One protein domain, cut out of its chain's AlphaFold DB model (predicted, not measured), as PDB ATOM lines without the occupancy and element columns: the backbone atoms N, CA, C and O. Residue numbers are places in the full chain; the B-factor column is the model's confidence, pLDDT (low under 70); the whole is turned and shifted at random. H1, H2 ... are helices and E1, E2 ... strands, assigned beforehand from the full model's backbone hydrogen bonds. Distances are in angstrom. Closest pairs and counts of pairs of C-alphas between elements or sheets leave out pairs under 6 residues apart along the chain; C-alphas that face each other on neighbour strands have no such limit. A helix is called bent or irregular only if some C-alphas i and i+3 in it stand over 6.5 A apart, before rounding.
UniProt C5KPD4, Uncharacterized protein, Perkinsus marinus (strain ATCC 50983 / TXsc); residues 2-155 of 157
ATOM      1  N   SER A   2     -40.022   9.195 -22.414       61.75
ATOM      2  CA  SER A   2     -39.470  10.491 -22.861       61.75
ATOM      3  C   SER A   2     -40.509  11.523 -23.351       61.75
ATOM      4  O   SER A   2     -40.409  12.681 -22.983       61.75
ATOM      5  N   ALA A   3     -41.551  11.134 -24.100       68.00
ATOM      6  CA  ALA A   3     -42.478  12.107 -24.703       68.00
ATOM      7  C   ALA A   3     -43.292  12.957 -23.704       68.00
ATOM      8  O   ALA A   3     -43.713  14.058 -24.057       68.00
ATOM      9  N   VAL A   4     -43.553  12.443 -22.497       75.06
ATOM     10  CA  VAL A   4     -44.255  13.195 -21.443       75.06
ATOM     11  C   VAL A   4     -43.278  14.138 -20.760       75.06
ATOM     12  O   VAL A   4     -43.562  15.322 -20.673       75.06
ATOM     13  N   GLU A   5     -42.102  13.638 -20.393       77.75
ATOM     14  CA  GLU A   5     -41.052  14.431 -19.754       77.75
ATOM     15  C   GLU A   5     -40.554  15.580 -20.652       77.75
ATOM     16  O   GLU A   5     -40.335  16.688 -20.183       77.75
ATOM     17  N   THR A   6     -40.484  15.373 -21.972       72.94
ATOM     18  CA  THR A   6     -40.165  16.442 -22.937       72.94
ATOM     19  C   THR A   6     -41.233  17.540 -22.981       72.94
ATOM     20  O   THR A   6     -40.924  18.687 -23.287       72.94
ATOM     21  N   LYS A   7     -42.503  17.203 -22.727       77.25
ATOM     22  CA  LYS A   7     -43.618  18.164 -22.770       77.25
ATOM     23  C   LYS A   7     -43.898  18.804 -21.413       77.25
ATOM     24  O   LYS A   7     -44.394  19.926 -21.374       77.25
ATOM     25  N   ILE A   8     -43.626  18.082 -20.332       81.44
ATOM     26  CA  ILE A   8     -43.856  18.483 -18.947       81.44
ATOM     27  C   ILE A   8     -42.625  18.046 -18.140       81.44
ATOM     28  O   ILE A   8     -42.640  16.967 -17.541       81.44
ATOM     29  N   PRO A   9     -41.549  18.852 -18.150       77.69
ATOM     30  CA  PRO A   9     -40.362  18.568 -17.354       77.69
ATOM     31  C   PRO A   9     -40.719  18.445 -15.869       77.69
ATOM     32  O   PRO A   9     -41.529  19.221 -15.355       77.69
ATOM     33  N   GLY A  10     -40.130  17.469 -15.191       76.81
ATOM     34  CA  GLY A  10     -40.367  17.182 -13.779       76.81
ATOM     35  C   GLY A  10     -41.546  16.249 -13.501       76.81
ATOM     36  O   GLY A  10     -41.733  15.852 -12.354       76.81
ATOM     37  N   HIS A  11     -42.343  15.855 -14.504       80.94
ATOM     38  CA  HIS A  11     -43.533  15.032 -14.252       80.94
ATOM     39  C   HIS A  11     -43.189  13.650 -13.686       80.94
ATOM     40  O   HIS A  11     -43.885  13.172 -12.793       80.94
ATOM     41  N   PHE A  12     -42.118  13.028 -14.186       78.56
ATOM     42  CA  PHE A  12     -41.608  11.769 -13.642       78.56
ATOM     43  C   PHE A  12     -40.277  11.922 -12.908       78.56
ATOM     44  O   PHE A  12     -39.869  10.989 -12.226       78.56
ATOM     45  N   THR A  13     -39.590  13.057 -13.059       84.06
ATOM     46  CA  THR A  13     -38.189  13.198 -12.640       84.06
ATOM     47  C   THR A  13     -37.962  14.018 -11.373       84.06
ATOM     48  O   THR A  13     -36.856  13.970 -10.842       84.06
ATOM     49  N   ASN A  14     -38.973  14.735 -10.860       83.69
ATOM     50  CA  ASN A  14     -38.815  15.607  -9.686       83.69
ATOM     51  C   ASN A  14     -38.368  14.860  -8.421       83.69
ATOM     52  O   ASN A  14     -37.598  15.409  -7.639       83.69
ATOM     53  N   ASP A  15     -38.830  13.622  -8.253       85.62
ATOM     54  CA  ASP A  15     -38.583  12.808  -7.060       85.62
ATOM     55  C   ASP A  15     -37.605  11.650  -7.338       85.62
ATOM     56  O   ASP A  15     -37.524  10.698  -6.563       85.62
ATOM     57  N   ILE A  16     -36.884  11.682  -8.470       88.75
ATOM     58  CA  ILE A  16     -35.883  10.656  -8.782       88.75
ATOM     59  C   ILE A  16     -34.593  10.953  -8.020       88.75
ATOM     60  O   ILE A  16     -33.946  11.979  -8.233       88.75
ATOM     61  N   GLU A  17     -34.178   9.999  -7.194       89.50
ATOM     62  CA  GLU A  17     -32.897  10.027  -6.495       89.50
ATOM     63  C   GLU A  17     -31.847   9.192  -7.237       89.50
ATOM     64  O   GLU A  17     -32.108   8.077  -7.703       89.50
ATOM     65  N   LEU A  18     -30.626   9.728  -7.326       93.62
ATOM     66  CA  LEU A  18     -29.478   8.965  -7.809       93.62
ATOM     67  C   LEU A  18     -29.213   7.824  -6.835       93.62
ATOM     68  O   LEU A  18     -29.082   8.046  -5.633       93.62
ATOM     69  N   THR A  19     -29.145   6.610  -7.365       94.00
ATOM     70  CA  THR A  19     -29.066   5.396  -6.556       94.00
ATOM     71  C   THR A  19     -27.938   4.521  -7.067       94.00
ATOM     72  O   THR A  19     -27.792   4.317  -8.273       94.00
ATOM     73  N   GLU A  20     -27.162   3.971  -6.143       93.38
ATOM     74  CA  GLU A  20     -26.206   2.914  -6.425       93.38
ATOM     75  C   GLU A  20     -26.436   1.780  -5.429       93.38
ATOM     76  O   GLU A  20     -26.240   1.922  -4.223       93.38
ATOM     77  N   CYS A  21     -26.931   0.663  -5.940       92.62
ATOM     78  CA  CYS A  21     -27.144  -0.546  -5.175       92.62
ATOM     79  C   CYS A  21     -25.839  -1.349  -5.172       92.62
ATOM     80  O   CYS A  21     -25.316  -1.715  -6.227       92.62
ATOM     81  N   HIS A  22     -25.320  -1.651  -3.983       92.31
ATOM     82  CA  HIS A  22     -24.109  -2.459  -3.816       92.31
ATOM     83  C   HIS A  22     -24.404  -3.948  -3.581       92.31
ATOM     84  O   HIS A  22     -23.472  -4.732  -3.416       92.31
ATOM     85  N   ASP A  23     -25.678  -4.350  -3.588       93.00
ATOM     86  CA  ASP A  23     -26.060  -5.751  -3.445       93.00
ATOM     87  C   ASP A  23     -25.633  -6.548  -4.681       93.00
ATOM     88  O   ASP A  23     -25.898  -6.144  -5.820       93.00
ATOM     89  N   GLU A  24     -24.997  -7.702  -4.448       92.12
ATOM     90  CA  GLU A  24     -24.555  -8.625  -5.505       92.12
ATOM     91  C   GLU A  24     -25.732  -9.197  -6.312       92.12
ATOM     92  O   GLU A  24     -25.597  -9.491  -7.503       92.12
ATOM     93  N   GLY A  25     -26.892  -9.327  -5.659       93.50
ATOM     94  CA  GLY A  25     -28.142  -9.773  -6.259       93.50
ATOM     95  C   GLY A  25     -28.787  -8.739  -7.183       93.50
ATOM     96  O   GLY A  25     -28.170  -7.770  -7.637       93.50
ATOM     97  N   GLU A  26     -30.062  -8.971  -7.490       95.38
ATOM     98  CA  GLU A  26     -30.840  -8.029  -8.285       95.38
ATOM     99  C   GLU A  26     -31.046  -6.718  -7.524       95.38
ATOM    100  O   GLU A  26     -31.391  -6.703  -6.345       95.38
ATOM    101  N   GLY A  27     -30.837  -5.614  -8.228       96.62
ATOM    102  CA  GLY A  27     -30.950  -4.270  -7.693       96.62
ATOM    103  C   GLY A  27     -31.123  -3.262  -8.816       96.62
ATOM    104  O   GLY A  27     -31.162  -3.628  -9.994       96.62
ATOM    105  N   MET A  28     -31.223  -1.988  -8.451       97.25
ATOM    106  CA  MET A  28     -31.387  -0.895  -9.401       97.25
ATOM    107  C   MET A  28     -30.385   0.212  -9.111       97.25
ATOM    108  O   MET A  28     -30.294   0.691  -7.981       97.25
ATOM    109  N   ASP A  29     -29.710   0.652 -10.164       97.94
ATOM    110  CA  ASP A  29     -28.910   1.864 -10.160       97.94
ATOM    111  C   ASP A  29     -29.619   2.940 -10.983       97.94
ATOM    112  O   ASP A  29     -30.282   2.647 -11.985       97.94
ATOM    113  N   VAL A  30     -29.465   4.192 -10.563       97.00
ATOM    114  CA  VAL A  30     -30.011   5.360 -11.251       97.00
ATOM    115  C   VAL A  30     -28.909   6.394 -11.401       97.00
ATOM    116  O   VAL A  30     -28.388   6.902 -10.409       97.00
ATOM    117  N   MET A  31     -28.576   6.717 -12.649       95.25
ATOM    118  CA  MET A  31     -27.623   7.773 -12.991       95.25
ATOM    119  C   MET A  31     -28.305   8.872 -13.800       95.25
ATOM    120  O   MET A  31     -29.287   8.622 -14.502       95.25
ATOM    121  N   ARG A  32     -27.774  10.090 -13.715       93.12
ATOM    122  CA  ARG A  32     -28.235  11.238 -14.499       93.12
ATOM    123  C   ARG A  32     -27.249  11.527 -15.624       93.12
ATOM    124  O   ARG A  32     -26.045  11.473 -15.410       93.12
ATOM    125  N   LEU A  33     -27.797  11.844 -16.788       91.38
ATOM    126  CA  LEU A  33     -27.083  12.299 -17.973       91.38
ATOM    127  C   LEU A  33     -27.302  13.793 -18.191       91.38
ATOM    128  O   LEU A  33     -28.341  14.351 -17.805       91.38
ATOM    129  N   GLU A  34     -26.348  14.416 -18.866       89.31
ATOM    130  CA  GLU A  34     -26.510  15.768 -19.387       89.31
ATOM    131  C   GLU A  34     -27.442  15.785 -20.616       89.31
ATOM    132  O   GLU A  34     -27.680  14.768 -21.279       89.31
ATOM    133  N   ASP A  35     -28.012  16.954 -20.922       82.38
ATOM    134  CA  ASP A  35     -29.008  17.109 -21.996       82.38
ATOM    135  C   ASP A  35     -28.472  16.683 -23.376       82.38
ATOM    136  O   ASP A  35     -29.196  16.100 -24.194       82.38
ATOM    137  N   ASP A  36     -27.199  16.962 -23.648       82.50
ATOM    138  CA  ASP A  36     -26.529  16.615 -24.901       82.50
ATOM    139  C   ASP A  36     -26.180  15.119 -24.992       82.50
ATOM    140  O   ASP A  36     -26.229  14.533 -26.082       82.50
ATOM    141  N   GLU A  37     -25.939  14.468 -23.855       85.88
ATOM    142  CA  GLU A  37     -25.598  13.046 -23.742       85.88
ATOM    143  C   GLU A  37     -26.787  12.116 -24.035       85.88
ATOM    144  O   GLU A  37     -26.628  11.075 -24.682       85.88
ATOM    145  N   ILE A  38     -28.004  12.497 -23.635       85.31
ATOM    146  CA  ILE A  38     -29.210  11.649 -23.761       85.31
ATOM    147  C   ILE A  38     -29.513  11.286 -25.205       85.31
ATOM    148  O   ILE A  38     -29.848  10.139 -25.517       85.31
ATOM    149  N   SER A  39     -29.413  12.269 -26.099       83.44
ATOM    150  CA  SER A  39     -29.703  12.072 -27.519       83.44
ATOM    151  C   SER A  39     -28.817  10.973 -28.124       83.44
ATOM    152  O   SER A  39     -29.269  10.178 -28.957       83.44
ATOM    153  N   TYR A  40     -27.580  10.885 -27.637       83.38
ATOM    154  CA  TYR A  40     -26.588   9.917 -28.067       83.38
ATOM    155  C   TYR A  40     -26.762   8.554 -27.392       83.38
ATOM    156  O   TYR A  40     -26.790   7.526 -28.075       83.38
ATOM    157  N   ALA A  41     -26.957   8.557 -26.072       85.44
ATOM    158  CA  ALA A  41     -27.167   7.361 -25.261       85.44
ATOM    159  C   ALA A  41     -28.434   6.590 -25.668       85.44
ATOM    160  O   ALA A  41     -28.453   5.357 -25.701       85.44
ATOM    161  N   LEU A  42     -29.483   7.307 -26.081       86.56
ATOM    162  CA  LEU A  42     -30.686   6.698 -26.637       86.56
ATOM    163  C   LEU A  42     -30.425   6.139 -28.046       86.56
ATOM    164  O   LEU A  42     -30.785   4.998 -28.355       86.56
ATOM    165  N   GLY A  43     -29.790   6.935 -28.908       84.62
ATOM    166  CA  GLY A  43     -29.574   6.615 -30.315       84.62
ATOM    167  C   GLY A  43     -30.862   6.601 -31.152       84.62
ATOM    168  O   GLY A  43     -31.993   6.667 -30.656       84.62
ATOM    169  N   LYS A  44     -30.710   6.488 -32.478       83.75
ATOM    170  CA  LYS A  44     -31.847   6.463 -33.414       83.75
ATOM    171  C   LYS A  44     -32.788   5.303 -33.067       83.75
ATOM    172  O   LYS A  44     -32.374   4.148 -33.059       83.75
ATOM    173  N   LYS A  45     -34.062   5.615 -32.795       84.62
ATOM    174  CA  LYS A  45     -35.099   4.644 -32.379       84.62
ATOM    175  C   LYS A  45     -34.721   3.806 -31.137       84.62
ATOM    176  O   LYS A  45     -35.199   2.681 -30.996       84.62
ATOM    177  N   GLY A  46     -33.878   4.331 -30.243       87.88
ATOM    178  CA  GLY A  46     -33.458   3.603 -29.040       87.88
ATOM    179  C   GLY A  46     -32.415   2.510 -29.299       87.88
ATOM    180  O   GLY A  46     -32.272   1.614 -28.471       87.88
ATOM    181  N   GLY A  47     -31.752   2.518 -30.462       89.56
ATOM    182  CA  GLY A  47     -30.811   1.466 -30.852       89.56
ATOM    183  C   GLY A  47     -29.626   1.335 -29.895       89.56
ATOM    184  O   GLY A  47     -29.267   0.222 -29.530       89.56
ATOM    185  N   THR A  48     -29.065   2.452 -29.432       91.06
ATOM    186  CA  THR A  48     -27.914   2.441 -28.517       91.06
ATOM    187  C   THR A  48     -28.301   1.884 -27.151       91.06
ATOM    188  O   THR A  48     -27.647   0.965 -26.663       91.06
ATOM    189  N   ARG A  49     -29.440   2.319 -26.593       93.94
ATOM    190  CA  ARG A  49     -30.019   1.726 -25.376       93.94
ATOM    191  C   ARG A  49     -30.161   0.207 -25.485       93.94
ATOM    192  O   ARG A  49     -29.775  -0.508 -24.568       93.94
ATOM    193  N   LYS A  50     -30.727  -0.284 -26.594       93.88
ATOM    194  CA  LYS A  50     -30.922  -1.727 -26.811       93.88
ATOM    195  C   LYS A  50     -29.596  -2.481 -26.850       93.88
ATOM    196  O   LYS A  50     -29.528  -3.571 -26.297       93.88
ATOM    197  N   LYS A  51     -28.563  -1.898 -27.464       93.62
ATOM    198  CA  LYS A  51     -27.215  -2.481 -27.515       93.62
ATOM    199  C   LYS A  51     -26.595  -2.576 -26.127       93.62
ATOM    200  O   LYS A  51     -26.140  -3.651 -25.774       93.62
ATOM    201  N   ILE A  52     -26.661  -1.506 -25.329       95.56
ATOM    202  CA  ILE A  52     -26.160  -1.514 -23.944       95.56
ATOM    203  C   ILE A  52     -26.893  -2.575 -23.114       95.56
ATOM    204  O   ILE A  52     -26.250  -3.352 -22.415       95.56
ATOM    205  N   ALA A  53     -28.226  -2.642 -23.206       96.25
ATOM    206  CA  ALA A  53     -29.012  -3.647 -22.491       96.25
ATOM    207  C   ALA A  53     -28.632  -5.078 -22.917       96.25
ATOM    208  O   ALA A  53     -28.387  -5.936 -22.073       96.25
ATOM    209  N   ALA A  54     -28.517  -5.322 -24.226       95.31
ATOM    210  CA  ALA A  54     -28.142  -6.627 -24.762       95.31
ATOM    211  C   ALA A  54     -26.721  -7.047 -24.355       95.31
ATOM    212  O   ALA A  54     -26.531  -8.180 -23.921       95.31
ATOM    213  N   SER A  55     -25.744  -6.138 -24.444       95.00
ATOM    214  CA  SER A  55     -24.338  -6.457 -24.183       95.00
ATOM    215  C   SER A  55     -24.024  -6.590 -22.695       95.00
ATOM    216  O   SER A  55     -23.164  -7.380 -22.319       95.00
ATOM    217  N   SER A  56     -24.706  -5.828 -21.834       96.38
ATOM    218  CA  SER A  56     -24.514  -5.893 -20.376       96.38
ATOM    219  C   SER A  56     -25.341  -6.988 -19.701       96.38
ATOM    220  O   SER A  56     -25.016  -7.403 -18.590       96.38
ATOM    221  N   GLY A  57     -26.427  -7.433 -20.339       95.94
ATOM    222  CA  GLY A  57     -27.434  -8.300 -19.727       95.94
ATOM    223  C   GLY A  57     -28.345  -7.587 -18.720       95.94
ATOM    224  O   GLY A  57     -29.191  -8.244 -18.118       95.94
ATOM    225  N   ALA A  58     -28.191  -6.272 -18.531       97.62
ATOM    226  CA  ALA A  58     -29.058  -5.462 -17.683       97.62
ATOM    227  C   ALA A  58     -30.308  -4.984 -18.441       97.62
ATOM    228  O   ALA A  58     -30.312  -4.805 -19.661       97.62
ATOM    229  N   VAL A  59     -31.366  -4.672 -17.697       97.50
ATOM    230  CA  VAL A  59     -32.485  -3.874 -18.200       97.50
ATOM    231  C   VAL A  59     -32.105  -2.401 -18.084       97.50
ATOM    232  O   VAL A  59     -31.829  -1.918 -16.989       97.50
ATOM    233  N   VAL A  60     -32.102  -1.685 -19.211       97.12
ATOM    234  CA  VAL A  60     -31.715  -0.267 -19.274       97.12
ATOM    235  C   VAL A  60     -32.855   0.564 -19.854       97.12
ATOM    236  O   VAL A  60     -33.229   0.404 -21.024       97.12
ATOM    237  N   GLU A  61     -33.386   1.483 -19.051       94.94
ATOM    238  CA  GLU A  61     -34.500   2.361 -19.419       94.94
ATOM    239  C   GLU A  61     -34.189   3.832 -19.139       94.94
ATOM    240  O   GLU A  61     -33.536   4.176 -18.161       94.94
ATOM    241  N   TYR A  62     -34.679   4.705 -20.020       92.00
ATOM    242  CA  TYR A  62     -34.422   6.145 -19.972       92.00
ATOM    243  C   TYR A  62     -35.716   6.894 -19.637       92.00
ATOM    244  O   TYR A  62     -36.726   6.770 -20.350       92.00
ATOM    245  N   VAL A  63     -35.678   7.704 -18.579       90.19
ATOM    246  CA  VAL A  63     -36.781   8.559 -18.122       90.19
ATOM    247  C   VAL A  63     -36.266   9.990 -18.004       90.19
ATOM    248  O   VAL A  63     -35.555  10.338 -17.067       90.19
ATOM    249  N   GLY A  64     -36.588  10.820 -19.000       87.69
ATOM    250  CA  GLY A  64     -35.970  12.140 -19.129       87.69
ATOM    251  C   GLY A  64     -34.458  12.012 -19.254       87.69
ATOM    252  O   GLY A  64     -33.969  11.362 -20.179       87.69
ATOM    253  N   ASN A  65     -33.763  12.580 -18.274       90.81
ATOM    254  CA  ASN A  65     -32.309  12.588 -18.171       90.81
ATOM    255  C   ASN A  65     -31.753  11.476 -17.285       90.81
ATOM    256  O   ASN A  65     -30.553  11.432 -17.038       90.81
ATOM    257  N   TYR A  66     -32.608  10.588 -16.792       93.06
ATOM    258  CA  TYR A  66     -32.216   9.533 -15.873       93.06
ATOM    259  C   TYR A  66     -32.173   8.193 -16.592       93.06
ATOM    260  O   TYR A  66     -33.082   7.846 -17.355       93.06
ATOM    261  N   VAL A  67     -31.112   7.438 -16.331       95.69
ATOM    262  CA  VAL A  67     -30.945   6.061 -16.786       95.69
ATOM    263  C   VAL A  67     -31.147   5.151 -15.593       95.69
ATOM    264  O   VAL A  67     -30.401   5.220 -14.617       95.69
ATOM    265  N   HIS A  68     -32.158   4.301 -15.692       96.88
ATOM    266  CA  HIS A  68     -32.442   3.243 -14.737       96.88
ATOM    267  C   HIS A  68     -31.826   1.948 -15.254       96.88
ATOM    268  O   HIS A  68     -32.101   1.536 -16.386       96.88
ATOM    269  N   ILE A  69     -30.999   1.320 -14.424       98.19
ATOM    270  CA  ILE A  69     -30.253   0.111 -14.758       98.19
ATOM    271  C   ILE A  69     -30.611  -0.956 -13.728       98.19
ATOM    272  O   ILE A  69     -30.258  -0.835 -12.558       98.19
ATOM    273  N   TYR A  70     -31.311  -2.000 -14.161       98.19
ATOM    274  CA  TYR A  70     -31.717  -3.122 -13.316       98.19
ATOM    275  C   TYR A  70     -31.004  -4.407 -13.736       98.19
ATOM    276  O   TYR A  70     -30.899  -4.706 -14.924       98.19
ATOM    277  N   GLY A  71     -30.535  -5.180 -12.765       98.00
ATOM    278  CA  GLY A  71     -29.829  -6.444 -12.990       98.00
ATOM    279  C   GLY A  71     -29.017  -6.839 -11.764       98.00
ATOM    280  O   GLY A  71     -29.192  -6.239 -10.706       98.00
ATOM    281  N   THR A  72     -28.116  -7.810 -11.900       98.12
ATOM    282  CA  THR A  72     -27.103  -8.132 -10.876       98.12
ATOM    283  C   THR A  72     -26.034  -7.044 -10.789       98.12
ATOM    284  O   THR A  72     -25.880  -6.259 -11.728       98.12
ATOM    285  N   LEU A  73     -25.244  -7.008  -9.710       97.38
ATOM    286  CA  LEU A  73     -24.167  -6.016  -9.559       97.38
ATOM    287  C   LEU A  73     -23.240  -5.958 -10.783       97.38
ATOM    288  O   LEU A  73     -22.961  -4.878 -11.302       97.38
ATOM    289  N   VAL A  74     -22.841  -7.123 -11.302       96.62
ATOM    290  CA  VAL A  74     -21.968  -7.234 -12.482       96.62
ATOM    291  C   VAL A  74     -22.644  -6.673 -13.736       96.62
ATOM    292  O   VAL A  74     -22.010  -5.957 -14.506       96.62
ATOM    293  N   GLN A  75     -23.931  -6.962 -13.947       97.69
ATOM    294  CA  GLN A  75     -24.678  -6.444 -15.099       97.69
ATOM    295  C   GLN A  75     -24.824  -4.917 -15.029       97.69
ATOM    296  O   GLN A  75     -24.633  -4.235 -16.038       97.69
ATOM    297  N   ARG A  76     -25.114  -4.368 -13.839       97.94
ATOM    298  CA  ARG A  76     -25.247  -2.917 -13.637       97.94
ATOM    299  C   ARG A  76     -23.920  -2.189 -13.855       97.94
ATOM    300  O   ARG A  76     -23.893  -1.175 -14.551       97.94
ATOM    301  N   GLN A  77     -22.819  -2.741 -13.341       96.06
ATOM    302  CA  GLN A  77     -21.469  -2.208 -13.556       96.06
ATOM    303  C   GLN A  77     -21.075  -2.226 -15.037       96.06
ATOM    304  O   GLN A  77     -20.643  -1.197 -15.555       96.06
ATOM    305  N   LYS A  78     -21.307  -3.344 -15.742       96.19
ATOM    306  CA  LYS A  78     -21.072  -3.445 -17.192       96.19
ATOM    307  C   LYS A  78     -21.875  -2.393 -17.961       96.19
ATOM    308  O   LYS A  78     -21.318  -1.683 -18.788       96.19
ATOM    309  N   ALA A  79     -23.167  -2.237 -17.663       97.06
ATOM    310  CA  ALA A  79     -24.009  -1.242 -18.328       97.06
ATOM    311  C   ALA A  79     -23.506   0.199 -18.123       97.06
ATOM    312  O   ALA A  79     -23.424   0.946 -19.099       97.06
ATOM    313  N   LYS A  80     -23.144   0.573 -16.886       96.00
ATOM    314  CA  LYS A  80     -22.558   1.887 -16.562       96.00
ATOM    315  C   LYS A  80     -21.257   2.123 -17.328       96.00
ATOM    316  O   LYS A  80     -21.123   3.124 -18.023       96.00
ATOM    317  N   GLU A  81     -20.343   1.160 -17.286       94.50
ATOM    318  CA  GLU A  81     -19.042   1.273 -17.944       94.50
ATOM    319  C   GLU A  81     -19.174   1.388 -19.474       94.50
ATOM    320  O   GLU A  81     -18.482   2.176 -20.117       94.50
ATOM    321  N   TYR A  82     -20.119   0.663 -20.078       94.50
ATOM    322  CA  TYR A  82     -20.383   0.761 -21.515       94.50
ATOM    323  C   TYR A  82     -20.973   2.119 -21.916       94.50
ATOM    324  O   TYR A  82     -20.671   2.616 -23.004       94.50
ATOM    325  N   ILE A  83     -21.800   2.722 -21.054       94.06
ATOM    326  CA  ILE A  83     -22.300   4.094 -21.227       94.06
ATOM    327  C   ILE A  83     -21.131   5.088 -21.156       94.06
ATOM    328  O   ILE A  83     -21.021   5.969 -22.011       94.06
ATOM    329  N   ASP A  84     -20.204   4.903 -20.217       91.94
ATOM    330  CA  ASP A  84     -19.019   5.757 -20.104       91.94
ATOM    331  C   ASP A  84     -18.114   5.652 -21.337       91.94
ATOM    332  O   ASP A  84     -17.657   6.670 -21.863       91.94
ATOM    333  N   TRP A  85     -17.891   4.445 -21.866       91.12
ATOM    334  CA  TRP A  85     -17.124   4.250 -23.104       91.12
ATOM    335  C   TRP A  85     -17.798   4.888 -24.314       91.12
ATOM    336  O   TRP A  85     -17.128   5.492 -25.155       91.12
ATOM    337  N   LEU A  86     -19.126   4.800 -24.388       89.81
ATOM    338  CA  LEU A  86     -19.917   5.459 -25.416       89.81
ATOM    339  C   LEU A  86     -19.690   6.982 -25.389       89.81
ATOM    340  O   LEU A  86     -19.414   7.580 -26.431       89.81
ATOM    341  N   PHE A  87     -19.725   7.614 -24.215       88.88
ATOM    342  CA  PHE A  87     -19.451   9.051 -24.096       88.88
ATOM    343  C   PHE A  87     -17.978   9.409 -24.285       88.88
ATOM    344  O   PHE A  87     -17.667  10.449 -24.871       88.88
ATOM    345  N   ALA A  88     -17.052   8.554 -23.853       86.62
ATOM    346  CA  ALA A  88     -15.632   8.734 -24.126       86.62
ATOM    347  C   ALA A  88     -15.372   8.775 -25.639       86.62
ATOM    348  O   ALA A  88     -14.625   9.636 -26.106       86.62
ATOM    349  N   GLN A  89     -16.068   7.932 -26.411       83.06
ATOM    350  CA  GLN A  89     -15.954   7.883 -27.868       83.06
ATOM    351  C   GLN A  89     -16.389   9.187 -28.555       83.06
ATOM    352  O   GLN A  89     -15.850   9.540 -29.605       83.06
ATOM    353  N   LEU A  90     -17.347   9.921 -27.976       80.25
ATOM    354  CA  LEU A  90     -17.728  11.250 -28.469       80.25
ATOM    355  C   LEU A  90     -16.611  12.278 -28.289       80.25
ATOM    356  O   LEU A  90     -16.439  13.159 -29.130       80.25
ATOM    357  N   LYS A  91     -15.875  12.179 -27.178       81.56
ATOM    358  CA  LYS A  91     -14.817  13.125 -26.800       81.56
ATOM    359  C   LYS A  91     -13.499  12.819 -27.517       81.56
ATOM    360  O   LYS A  91     -12.693  13.724 -27.729       81.56
ATOM    361  N   GLY A  92     -13.278  11.567 -27.912       78.56
ATOM    362  CA  GLY A  92     -12.085  11.140 -28.631       78.56
ATOM    363  C   GLY A  92     -11.950   9.619 -28.697       78.56
ATOM    364  O   GLY A  92     -12.902   8.893 -28.433       78.56
ATOM    365  N   PRO A  93     -10.770   9.104 -29.073       76.25
ATOM    366  CA  PRO A  93     -10.538   7.668 -29.088       76.25
ATOM    367  C   PRO A  93     -10.668   7.049 -27.691       76.25
ATOM    368  O   PRO A  93     -10.138   7.587 -26.719       76.25
ATOM    369  N   VAL A  94     -11.338   5.900 -27.602       83.69
ATOM    370  CA  VAL A  94     -11.503   5.151 -26.348       83.69
ATOM    371  C   VAL A  94     -10.325   4.201 -26.172       83.69
ATOM    372  O   VAL A  94      -9.913   3.536 -27.121       83.69
ATOM    373  N   CYS A  95      -9.793   4.109 -24.957       81.44
ATOM    374  CA  CYS A  95      -8.821   3.087 -24.582       81.44
ATOM    375  C   CYS A  95      -9.421   2.248 -23.453       81.44
ATOM    376  O   CYS A  95      -9.640   2.764 -22.360       81.44
ATOM    377  N   VAL A  96      -9.710   0.980 -23.737       84.25
ATOM    378  CA  VAL A  96     -10.216   0.009 -22.763       84.25
ATOM    379  C   VAL A  96      -9.083  -0.932 -22.374       84.25
ATOM    380  O   VAL A  96      -8.457  -1.534 -23.245       84.25
ATOM    381  N   ASP A  97      -8.820  -1.085 -21.079       84.25
ATOM    382  CA  ASP A  97      -7.975  -2.180 -20.610       84.25
ATOM    383  C   ASP A  97      -8.800  -3.471 -20.578       84.25
ATOM    384  O   ASP A  97      -9.701  -3.634 -19.755       84.25
ATOM    385  N   ALA A  98      -8.522  -4.379 -21.511       86.50
ATOM    386  CA  ALA A  98      -9.199  -5.670 -21.598       86.50
ATOM    387  C   ALA A  98      -8.566  -6.750 -20.703       86.50
ATOM    388  O   ALA A  98      -9.013  -7.898 -20.711       86.50
ATOM    389  N   THR A  99      -7.500  -6.427 -19.965       87.19
ATOM    390  CA  THR A  99      -6.773  -7.410 -19.157       87.19
ATOM    391  C   THR A  99      -7.687  -7.997 -18.081       87.19
ATOM    392  O   THR A  99      -8.173  -7.286 -17.208       87.19
ATOM    393  N   GLY A 100      -7.920  -9.311 -18.134       86.44
ATOM    394  CA  GLY A 100      -8.757 -10.018 -17.156       86.44
ATOM    395  C   GLY A 100     -10.267  -9.847 -17.346       86.44
ATOM    396  O   GLY A 100     -11.027 -10.322 -16.504       86.44
ATOM    397  N   ARG A 101     -10.708  -9.208 -18.437       90.25
ATOM    398  CA  ARG A 101     -12.126  -9.074 -18.784       90.25
ATOM    399  C   ARG A 101     -12.653 -10.320 -19.495       90.25
ATOM    400  O   ARG A 101     -11.969 -10.887 -20.344       90.25
ATOM    401  N   ASP A 102     -13.885 -10.709 -19.180       91.12
ATOM    402  CA  ASP A 102     -14.592 -11.846 -19.791       91.12
ATOM    403  C   ASP A 102     -15.705 -11.429 -20.767       91.12
ATOM    404  O   ASP A 102     -16.340 -12.267 -21.405       91.12
ATOM    405  N   ASP A 103     -15.933 -10.124 -20.895       91.75
ATOM    406  CA  ASP A 103     -17.067  -9.507 -21.579       91.75
ATOM    407  C   ASP A 103     -16.674  -8.750 -22.848       91.75
ATOM    408  O   ASP A 103     -17.471  -7.994 -23.402       91.75
ATOM    409  N   CYS A 104     -15.442  -8.939 -23.323       91.88
ATOM    410  CA  CYS A 104     -14.951  -8.284 -24.523       91.88
ATOM    411  C   CYS A 104     -13.997  -9.177 -25.322       91.88
ATOM    412  O   CYS A 104     -13.340 -10.067 -24.784       91.88
ATOM    413  N   THR A 105     -13.898  -8.884 -26.617       91.12
ATOM    414  CA  THR A 105     -12.957  -9.527 -27.535       91.12
ATOM    415  C   THR A 105     -12.170  -8.444 -28.257       91.12
ATOM    416  O   THR A 105     -12.760  -7.603 -28.937       91.12
ATOM    417  N   ILE A 106     -10.840  -8.475 -28.146       90.31
ATOM    418  CA  ILE A 106      -9.965  -7.597 -28.930       90.31
ATOM    419  C   ILE A 106      -9.718  -8.235 -30.294       90.31
ATOM    420  O   ILE A 106      -9.339  -9.401 -30.391       90.31
ATOM    421  N   VAL A 107      -9.894  -7.440 -31.347       89.62
ATOM    422  CA  VAL A 107      -9.614  -7.843 -32.726       89.62
ATOM    423  C   VAL A 107      -8.590  -6.882 -33.319       89.62
ATOM    424  O   VAL A 107      -8.849  -5.682 -33.420       89.62
ATOM    425  N   ASP A 108      -7.431  -7.401 -33.731       89.00
ATOM    426  CA  ASP A 108      -6.465  -6.629 -34.513       89.00
ATOM    427  C   ASP A 108      -6.987  -6.451 -35.943       89.00
ATOM    428  O   ASP A 108      -7.226  -7.414 -36.674       89.00
ATOM    429  N   VAL A 109      -7.162  -5.193 -36.346       86.31
ATOM    430  CA  VAL A 109      -7.715  -4.819 -37.649       86.31
ATOM    431  C   VAL A 109      -6.658  -4.042 -38.438       86.31
ATOM    432  O   VAL A 109      -6.210  -2.990 -37.968       86.31
ATOM    433  N   PRO A 110      -6.268  -4.500 -39.642       89.69
ATOM    434  CA  PRO A 110      -5.426  -3.712 -40.537       89.69
ATOM    435  C   PRO A 110      -6.076  -2.362 -40.858       89.69
ATOM    436  O   PRO A 110      -7.293  -2.280 -41.057       89.69
ATOM    437  N   ARG A 111      -5.286  -1.282 -40.919       85.94
ATOM    438  CA  ARG A 111      -5.817   0.089 -41.070       85.94
ATOM    439  C   ARG A 111      -6.662   0.253 -42.336       85.94
ATOM    440  O   ARG A 111      -7.671   0.953 -42.320       85.94
ATOM    441  N   GLU A 112      -6.281  -0.425 -43.406       88.88
ATOM    442  CA  GLU A 112      -6.979  -0.478 -44.687       88.88
ATOM    443  C   GLU A 112      -8.369  -1.136 -44.600       88.88
ATOM    444  O   GLU A 112      -9.258  -0.806 -45.386       88.88
ATOM    445  N   CYS A 113      -8.602  -2.009 -43.614       89.50
ATOM    446  CA  CYS A 113      -9.877  -2.702 -43.412       89.50
ATOM    447  C   CYS A 113     -10.873  -1.906 -42.554       89.50
ATOM    448  O   CYS A 113     -12.070  -2.201 -42.584       89.50
ATOM    449  N   VAL A 114     -10.422  -0.879 -41.822       88.12
ATOM    450  CA  VAL A 114     -11.272  -0.095 -40.904       88.12
ATOM    451  C   VAL A 114     -12.466   0.524 -41.634       88.12
ATOM    452  O   VAL A 114     -13.591   0.482 -41.132       88.12
ATOM    453  N   GLY A 115     -12.251   1.047 -42.847       88.88
ATOM    454  CA  GLY A 115     -13.322   1.619 -43.669       88.88
ATOM    455  C   GLY A 115     -14.379   0.588 -44.083       88.88
ATOM    456  O   GLY A 115     -15.571   0.891 -44.048       88.88
ATOM    457  N   TYR A 116     -13.954  -0.638 -44.401       89.75
ATOM    458  CA  TYR A 116     -14.845  -1.750 -44.754       89.75
ATOM    459  C   TYR A 116     -15.694  -2.215 -43.568       89.75
ATOM    460  O   TYR A 116     -16.891  -2.441 -43.725       89.75
ATOM    461  N   ILE A 117     -15.086  -2.329 -42.386       89.25
ATOM    462  CA  ILE A 117     -15.774  -2.756 -41.158       89.25
ATOM    463  C   ILE A 117     -16.750  -1.678 -40.682       89.25
ATOM    464  O   ILE A 117     -17.884  -1.978 -40.314       89.25
ATOM    465  N   THR A 118     -16.329  -0.411 -40.729       89.62
ATOM    466  CA  THR A 118     -17.188   0.717 -40.349       89.62
ATOM    467  C   THR A 118     -18.383   0.827 -41.298       89.62
ATOM    468  O   THR A 118     -19.525   0.956 -40.852       89.62
ATOM    469  N   GLY A 119     -18.137   0.739 -42.606       89.50
ATOM    470  CA  GLY A 119     -19.139   0.978 -43.640       89.50
ATOM    471  C   GLY A 119     -19.495   2.460 -43.795       89.50
ATOM    472  O   GLY A 119     -19.116   3.319 -42.988       89.50
ATOM    473  N   TYR A 120     -20.245   2.785 -44.851       87.81
ATOM    474  CA  TYR A 120     -20.697   4.155 -45.097       87.81
ATOM    475  C   TYR A 120     -21.543   4.650 -43.917       87.81
ATOM    476  O   TYR A 120     -22.518   4.010 -43.532       87.81
ATOM    477  N   ARG A 121     -21.150   5.778 -43.310       84.44
ATOM    478  CA  ARG A 121     -21.827   6.367 -42.136       84.44
ATOM    479  C   ARG A 121     -22.064   5.373 -40.979       84.44
ATOM    480  O   ARG A 121     -23.074   5.486 -40.288       84.44
ATOM    481  N   ARG A 122     -21.139   4.429 -40.751       87.38
ATOM    482  CA  ARG A 122     -21.227   3.406 -39.685       87.38
ATOM    483  C   ARG A 122     -22.388   2.408 -39.865       87.38
ATOM    484  O   ARG A 122     -22.802   1.767 -38.904       87.38
ATOM    485  N   GLU A 123     -22.944   2.261 -41.068       88.88
ATOM    486  CA  GLU A 123     -24.097   1.378 -41.295       88.88
ATOM    487  C   GLU A 123     -23.755  -0.103 -41.070       88.88
ATOM    488  O   GLU A 123     -24.471  -0.801 -40.354       88.88
ATOM    489  N   THR A 124     -22.635  -0.574 -41.628       92.31
ATOM    490  CA  THR A 124     -22.204  -1.973 -41.497       92.31
ATOM    491  C   THR A 124     -21.915  -2.326 -40.045       92.31
ATOM    492  O   THR A 124     -22.443  -3.315 -39.540       92.31
ATOM    493  N   LEU A 125     -21.143  -1.483 -39.357       90.25
ATOM    494  CA  LEU A 125     -20.815  -1.678 -37.949       90.25
ATOM    495  C   LEU A 125     -22.067  -1.621 -37.067       90.25
ATOM    496  O   LEU A 125     -22.269  -2.480 -36.216       90.25
ATOM    497  N   GLY A 126     -22.952  -0.652 -37.324       90.31
ATOM    498  CA  GLY A 126     -24.207  -0.507 -36.596       90.31
ATOM    499  C   GLY A 126     -25.129  -1.719 -36.736       90.31
ATOM    500  O   GLY A 126     -25.793  -2.061 -35.756       90.31
ATOM    501  N   ARG A 127     -25.134  -2.365 -37.913       91.19
ATOM    502  CA  ARG A 127     -25.872  -3.607 -38.183       91.19
ATOM    503  C   ARG A 127     -25.284  -4.799 -37.435       91.19
ATOM    504  O   ARG A 127     -26.048  -5.562 -36.866       91.19
ATOM    505  N   ILE A 128     -23.956  -4.944 -37.412       92.38
ATOM    506  CA  ILE A 128     -23.284  -6.024 -36.668       92.38
ATOM    507  C   ILE A 128     -23.590  -5.896 -35.171       92.38
ATOM    508  O   ILE A 128     -24.011  -6.862 -34.546       92.38
ATOM    509  N   GLU A 129     -23.460  -4.694 -34.611       92.38
ATOM    510  CA  GLU A 129     -23.808  -4.421 -33.210       92.38
ATOM    511  C   GLU A 129     -25.272  -4.778 -32.886       92.38
ATOM    512  O   GLU A 129     -25.565  -5.294 -31.811       92.38
ATOM    513  N   GLU A 130     -26.208  -4.496 -33.801       90.06
ATOM    514  CA  GLU A 130     -27.630  -4.815 -33.616       90.06
ATOM    515  C   GLU A 130     -27.921  -6.315 -33.755       90.06
ATOM    516  O   GLU A 130     -28.685  -6.860 -32.963       90.06
ATOM    517  N   GLU A 131     -27.304  -6.983 -34.730       91.94
ATOM    518  CA  GLU A 131     -27.484  -8.415 -34.995       91.94
ATOM    519  C   GLU A 131     -26.931  -9.288 -33.865       91.94
ATOM    520  O   GLU A 131     -27.559 -10.273 -33.482       91.94
ATOM    521  N   TRP A 132     -25.784  -8.902 -33.304       91.50
ATOM    522  CA  TRP A 132     -25.081  -9.683 -32.285       91.50
ATOM    523  C   TRP A 132     -25.292  -9.175 -30.859       91.50
ATOM    524  O   TRP A 132     -24.801  -9.793 -29.917       91.50
ATOM    525  N   GLY A 133     -26.020  -8.069 -30.680       89.19
ATOM    526  CA  GLY A 133     -26.290  -7.503 -29.358       89.19
ATOM    527  C   GLY A 133     -25.020  -7.061 -28.630       89.19
ATOM    528  O   GLY A 133     -24.893  -7.277 -27.429       89.19
ATOM    529  N   CYS A 134     -24.071  -6.465 -29.352       91.31
ATOM    530  CA  CYS A 134     -22.788  -6.028 -28.808       91.31
ATOM    531  C   CYS A 134     -22.509  -4.549 -29.112       91.31
ATOM    532  O   CYS A 134     -23.174  -3.919 -29.937       91.31
ATOM    533  N   LEU A 135     -21.507  -3.990 -28.433       90.62
ATOM    534  CA  LEU A 135     -20.959  -2.666 -28.724       90.62
ATOM    535  C   LEU A 135     -19.564  -2.825 -29.321       90.62
ATOM    536  O   LEU A 135     -18.767  -3.628 -28.836       90.62
ATOM    537  N   MET A 136     -19.265  -2.057 -30.368       90.44
ATOM    538  CA  MET A 136     -17.972  -2.110 -31.040       90.44
ATOM    539  C   MET A 136     -17.276  -0.752 -30.970       90.44
ATOM    540  O   MET A 136     -17.735   0.253 -31.526       90.44
ATOM    541  N   PHE A 137     -16.112  -0.737 -30.326       87.81
ATOM    542  CA  PHE A 137     -15.288   0.453 -30.151       87.81
ATOM    543  C   PHE A 137     -13.977   0.297 -30.918       87.81
ATOM    544  O   PHE A 137     -13.310  -0.732 -30.826       87.81
ATOM    545  N   PHE A 138     -13.589   1.329 -31.669       84.81
ATOM    546  CA  PHE A 138     -12.232   1.405 -32.199       84.81
ATOM    547  C   PHE A 138     -11.327   1.992 -31.127       84.81
ATOM    548  O   PHE A 138     -11.517   3.136 -30.710       84.81
ATOM    549  N   MET A 139     -10.349   1.201 -30.704       82.75
ATOM    550  CA  MET A 139      -9.321   1.650 -29.781       82.75
ATOM    551  C   MET A 139      -8.150   2.243 -30.554       82.75
ATOM    552  O   MET A 139      -7.669   1.645 -31.518       82.75
ATOM    553  N   ASP A 140      -7.677   3.412 -30.129       71.31
ATOM    554  CA  ASP A 140      -6.402   3.932 -30.618       71.31
ATOM    555  C   ASP A 140      -5.278   3.264 -29.825       71.31
ATOM    556  O   ASP A 140      -5.314   3.218 -28.590       71.31
ATOM    557  N   LYS A 141      -4.274   2.711 -30.514       60.78
ATOM    558  CA  LYS A 141      -3.101   2.175 -29.821       60.78
ATOM    559  C   LYS A 141      -2.389   3.385 -29.222       60.78
ATOM    560  O   LYS A 141      -1.721   4.127 -29.936       60.78
ATOM    561  N   ALA A 142      -2.469   3.560 -27.901       52.47
ATOM    562  CA  ALA A 142      -1.742   4.608 -27.174       52.47
ATOM    563  C   ALA A 142      -0.225   4.645 -27.505       52.47
ATOM    564  O   ALA A 142       0.439   5.657 -27.282       52.47
ATOM    565  N   ASN A 143       0.315   3.574 -28.105       43.50
ATOM    566  CA  ASN A 143       1.703   3.437 -28.547       43.50
ATOM    567  C   ASN A 143       2.026   3.917 -29.977       43.50
ATOM    568  O   ASN A 143       3.206   4.060 -30.289       43.50
ATOM    569  N   ASP A 144       1.059   4.281 -30.823       46.00
ATOM    570  CA  ASP A 144       1.360   4.711 -32.205       46.00
ATOM    571  C   ASP A 144       2.109   6.063 -32.267       46.00
ATOM    572  O   ASP A 144       2.762   6.405 -33.255       46.00
ATOM    573  N   LYS A 145       2.060   6.858 -31.186       44.00
ATOM    574  CA  LYS A 145       2.868   8.084 -31.061       44.00
ATOM    575  C   LYS A 145       4.353   7.794 -30.805       44.00
ATOM    576  O   LYS A 145       5.181   8.590 -31.243       44.00
ATOM    577  N   ARG A 146       4.700   6.678 -30.145       42.47
ATOM    578  CA  ARG A 146       6.103   6.256 -29.955       42.47
ATOM    579  C   ARG A 146       6.699   5.727 -31.258       42.47
ATOM    580  O   ARG A 146       7.814   6.113 -31.596       42.47
ATOM    581  N   ASP A 147       5.924   4.977 -32.036       44.84
ATOM    582  CA  ASP A 147       6.389   4.427 -33.317       44.84
ATOM    583  C   ASP A 147       6.554   5.515 -34.391       44.84
ATOM    584  O   ASP A 147       7.512   5.498 -35.163       44.84
ATOM    585  N   LYS A 148       5.692   6.543 -34.396       43.56
ATOM    586  CA  LYS A 148       5.851   7.708 -35.289       43.56
ATOM    587  C   LYS A 148       7.036   8.609 -34.930       43.56
ATOM    588  O   LYS A 148       7.559   9.274 -35.823       43.56
ATOM    589  N   ALA A 149       7.449   8.654 -33.661       48.16
ATOM    590  CA  ALA A 149       8.666   9.353 -33.246       48.16
ATOM    591  C   ALA A 149       9.917   8.547 -33.640       48.16
ATOM    592  O   ALA A 149      10.796   9.082 -34.306       48.16
ATOM    593  N   ALA A 150       9.923   7.238 -33.364       49.84
ATOM    594  CA  ALA A 150      11.024   6.343 -33.725       49.84
ATOM    595  C   ALA A 150      11.258   6.239 -35.249       49.84
ATOM    596  O   ALA A 150      12.399   6.133 -35.691       49.84
ATOM    597  N   MET A 151      10.204   6.326 -36.072       47.72
ATOM    598  CA  MET A 151      10.329   6.301 -37.540       47.72
ATOM    599  C   MET A 151      10.846   7.632 -38.129       47.72
ATOM    600  O   MET A 151      11.481   7.633 -39.186       47.72
ATOM    601  N   LYS A 152      10.602   8.771 -37.459       47.91
ATOM    602  CA  LYS A 152      11.127  10.084 -37.885       47.91
ATOM    603  C   LYS A 152      12.631  10.215 -37.642       47.91
ATOM    604  O   LYS A 152      13.309  10.844 -38.448       47.91
ATOM    605  N   ASP A 153      13.141   9.575 -36.596       47.75
ATOM    606  CA  ASP A 153      14.568   9.593 -36.265       47.75
ATOM    607  C   ASP A 153      15.385   8.590 -37.106       47.75
ATOM    608  O   ASP A 153      16.596   8.734 -37.238       47.75
ATOM    609  N   ALA A 154      14.730   7.609 -37.742       52.81
ATOM    610  CA  ALA A 154      15.376   6.593 -38.582       52.81
ATOM    611  C   ALA A 154      15.530   6.982 -40.070       52.81
ATOM    612  O   ALA A 154      16.114   6.224 -40.838       52.81
ATOM    613  N   THR A 155      14.999   8.134 -40.499       49.81
ATOM    614  CA  THR A 155      15.054   8.604 -41.904       49.81
ATOM    615  C   THR A 155      15.962   9.820 -42.128       49.81
ATOM    616  O   THR A 155      16.003  10.359 -43.231       49.81
TER     617      THR A 155
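What this domain is: This is residues 2 to 155 of the 157 residues of an uncharacterized protein of Perkinsus marinus (strain ATCC 50983 / TXsc) (UniProt C5KPD4). Picture a small antiparallel sheet, E1, E3 and E2, with H3 and H4 packed over one face; beyond H3, H5 and H6 make a corner, and a tail, residues 143 to 155 with H7, sticks out. The printed part has 154 residues with seven named helices and three named strands, in the order H1, E1, H2, H3, E2, E3, H4, H5, H6, H7, and is mostly helix. It is only just loose, close to compact, with a radius of gyration of the C-alphas of 18.4 A, and elongated, spanning 65 by 35 by 30 A.

Where its parts are: Begin with the sheet: find C-alpha 27 at (-30.950, -4.270, -7.693), where E1, residues 27 to 32, starts its 17.2 A. E3 is residues 66 to 71, 16.4 A, and E2 residues 59 to 63. H4, residues 73 to 91, runs 27.4 A from (-24.167, -6.016, -9.559). H3, residues 44 to 56, and H6, residues 120 to 132, each run 19.4 A. Look for H1 at residues 2 to 5, H2 at 35 to 42, H5 at 111 to 118, and H7 at 144 to 153, ending at (14.568, 9.593, -36.265). H3, H5 and H6 are irregular: C-alphas 45 and 48 are 8.4 A apart, 112 and 115 only just too far at 6.8 A, and 121 and 124 8.4 A.

How they stand to each other: E3 is the inner strand: N 29 and O 69 of E1 and E3 are within hydrogen-bond range at 2.9 A, as are N 61 and O 68 of E2 and E3, a hairpin, at 3.0 A. E1, H2 H3 and E2 form a split strand-helix-strand unit, two strands running the same way with E3 between them, and its crossover is right-handed. H3 and H4 on the same face make two layers, helices over a sheet. H3 lies over E2 at a height over the sheet of 7.5 A. H4 lies over E3 at 11.0 A, along the strands at 22 degrees on the local plane. Residues 52 to 56 of H3 touch H4, closest at the C-alphas of Ser 56 and Ala 79, 5.1 A, at a steep tilt of 46 degrees, opposite ways. H2 touches H4, closest at the C-alphas of Ala 41 and Ile 83, 7.1 A; H2 and H1 only graze the sheet. H3 and H6 only just touch, with 3 pairs of C-alphas within 8 A, the closest Lys 51 and Glu 130 at 6.5 A. H5 and H6 touch only at the corner, closest at the C-alphas of Thr 118 and Leu 125, 5.0 A. H4 and H7 have every O i to N i+4 pair within hydrogen-bond range; H2 and H5 have 2 of 4, H3 and H6 7 of 9, and H1 is too short for such a pair.

The domain as a whole: The two C-alphas farthest apart, His 11 and Thr 155, are 65.1 A apart. The printed part has no cut. The links H1 to E1, H4 to H5 and H6 to H7 are long. Residues 143 to 155 stand free. Expect low confidence, pLDDT under 70, at residues 2 to 3 and 141 to 155; the mean of the printed part is 85.2.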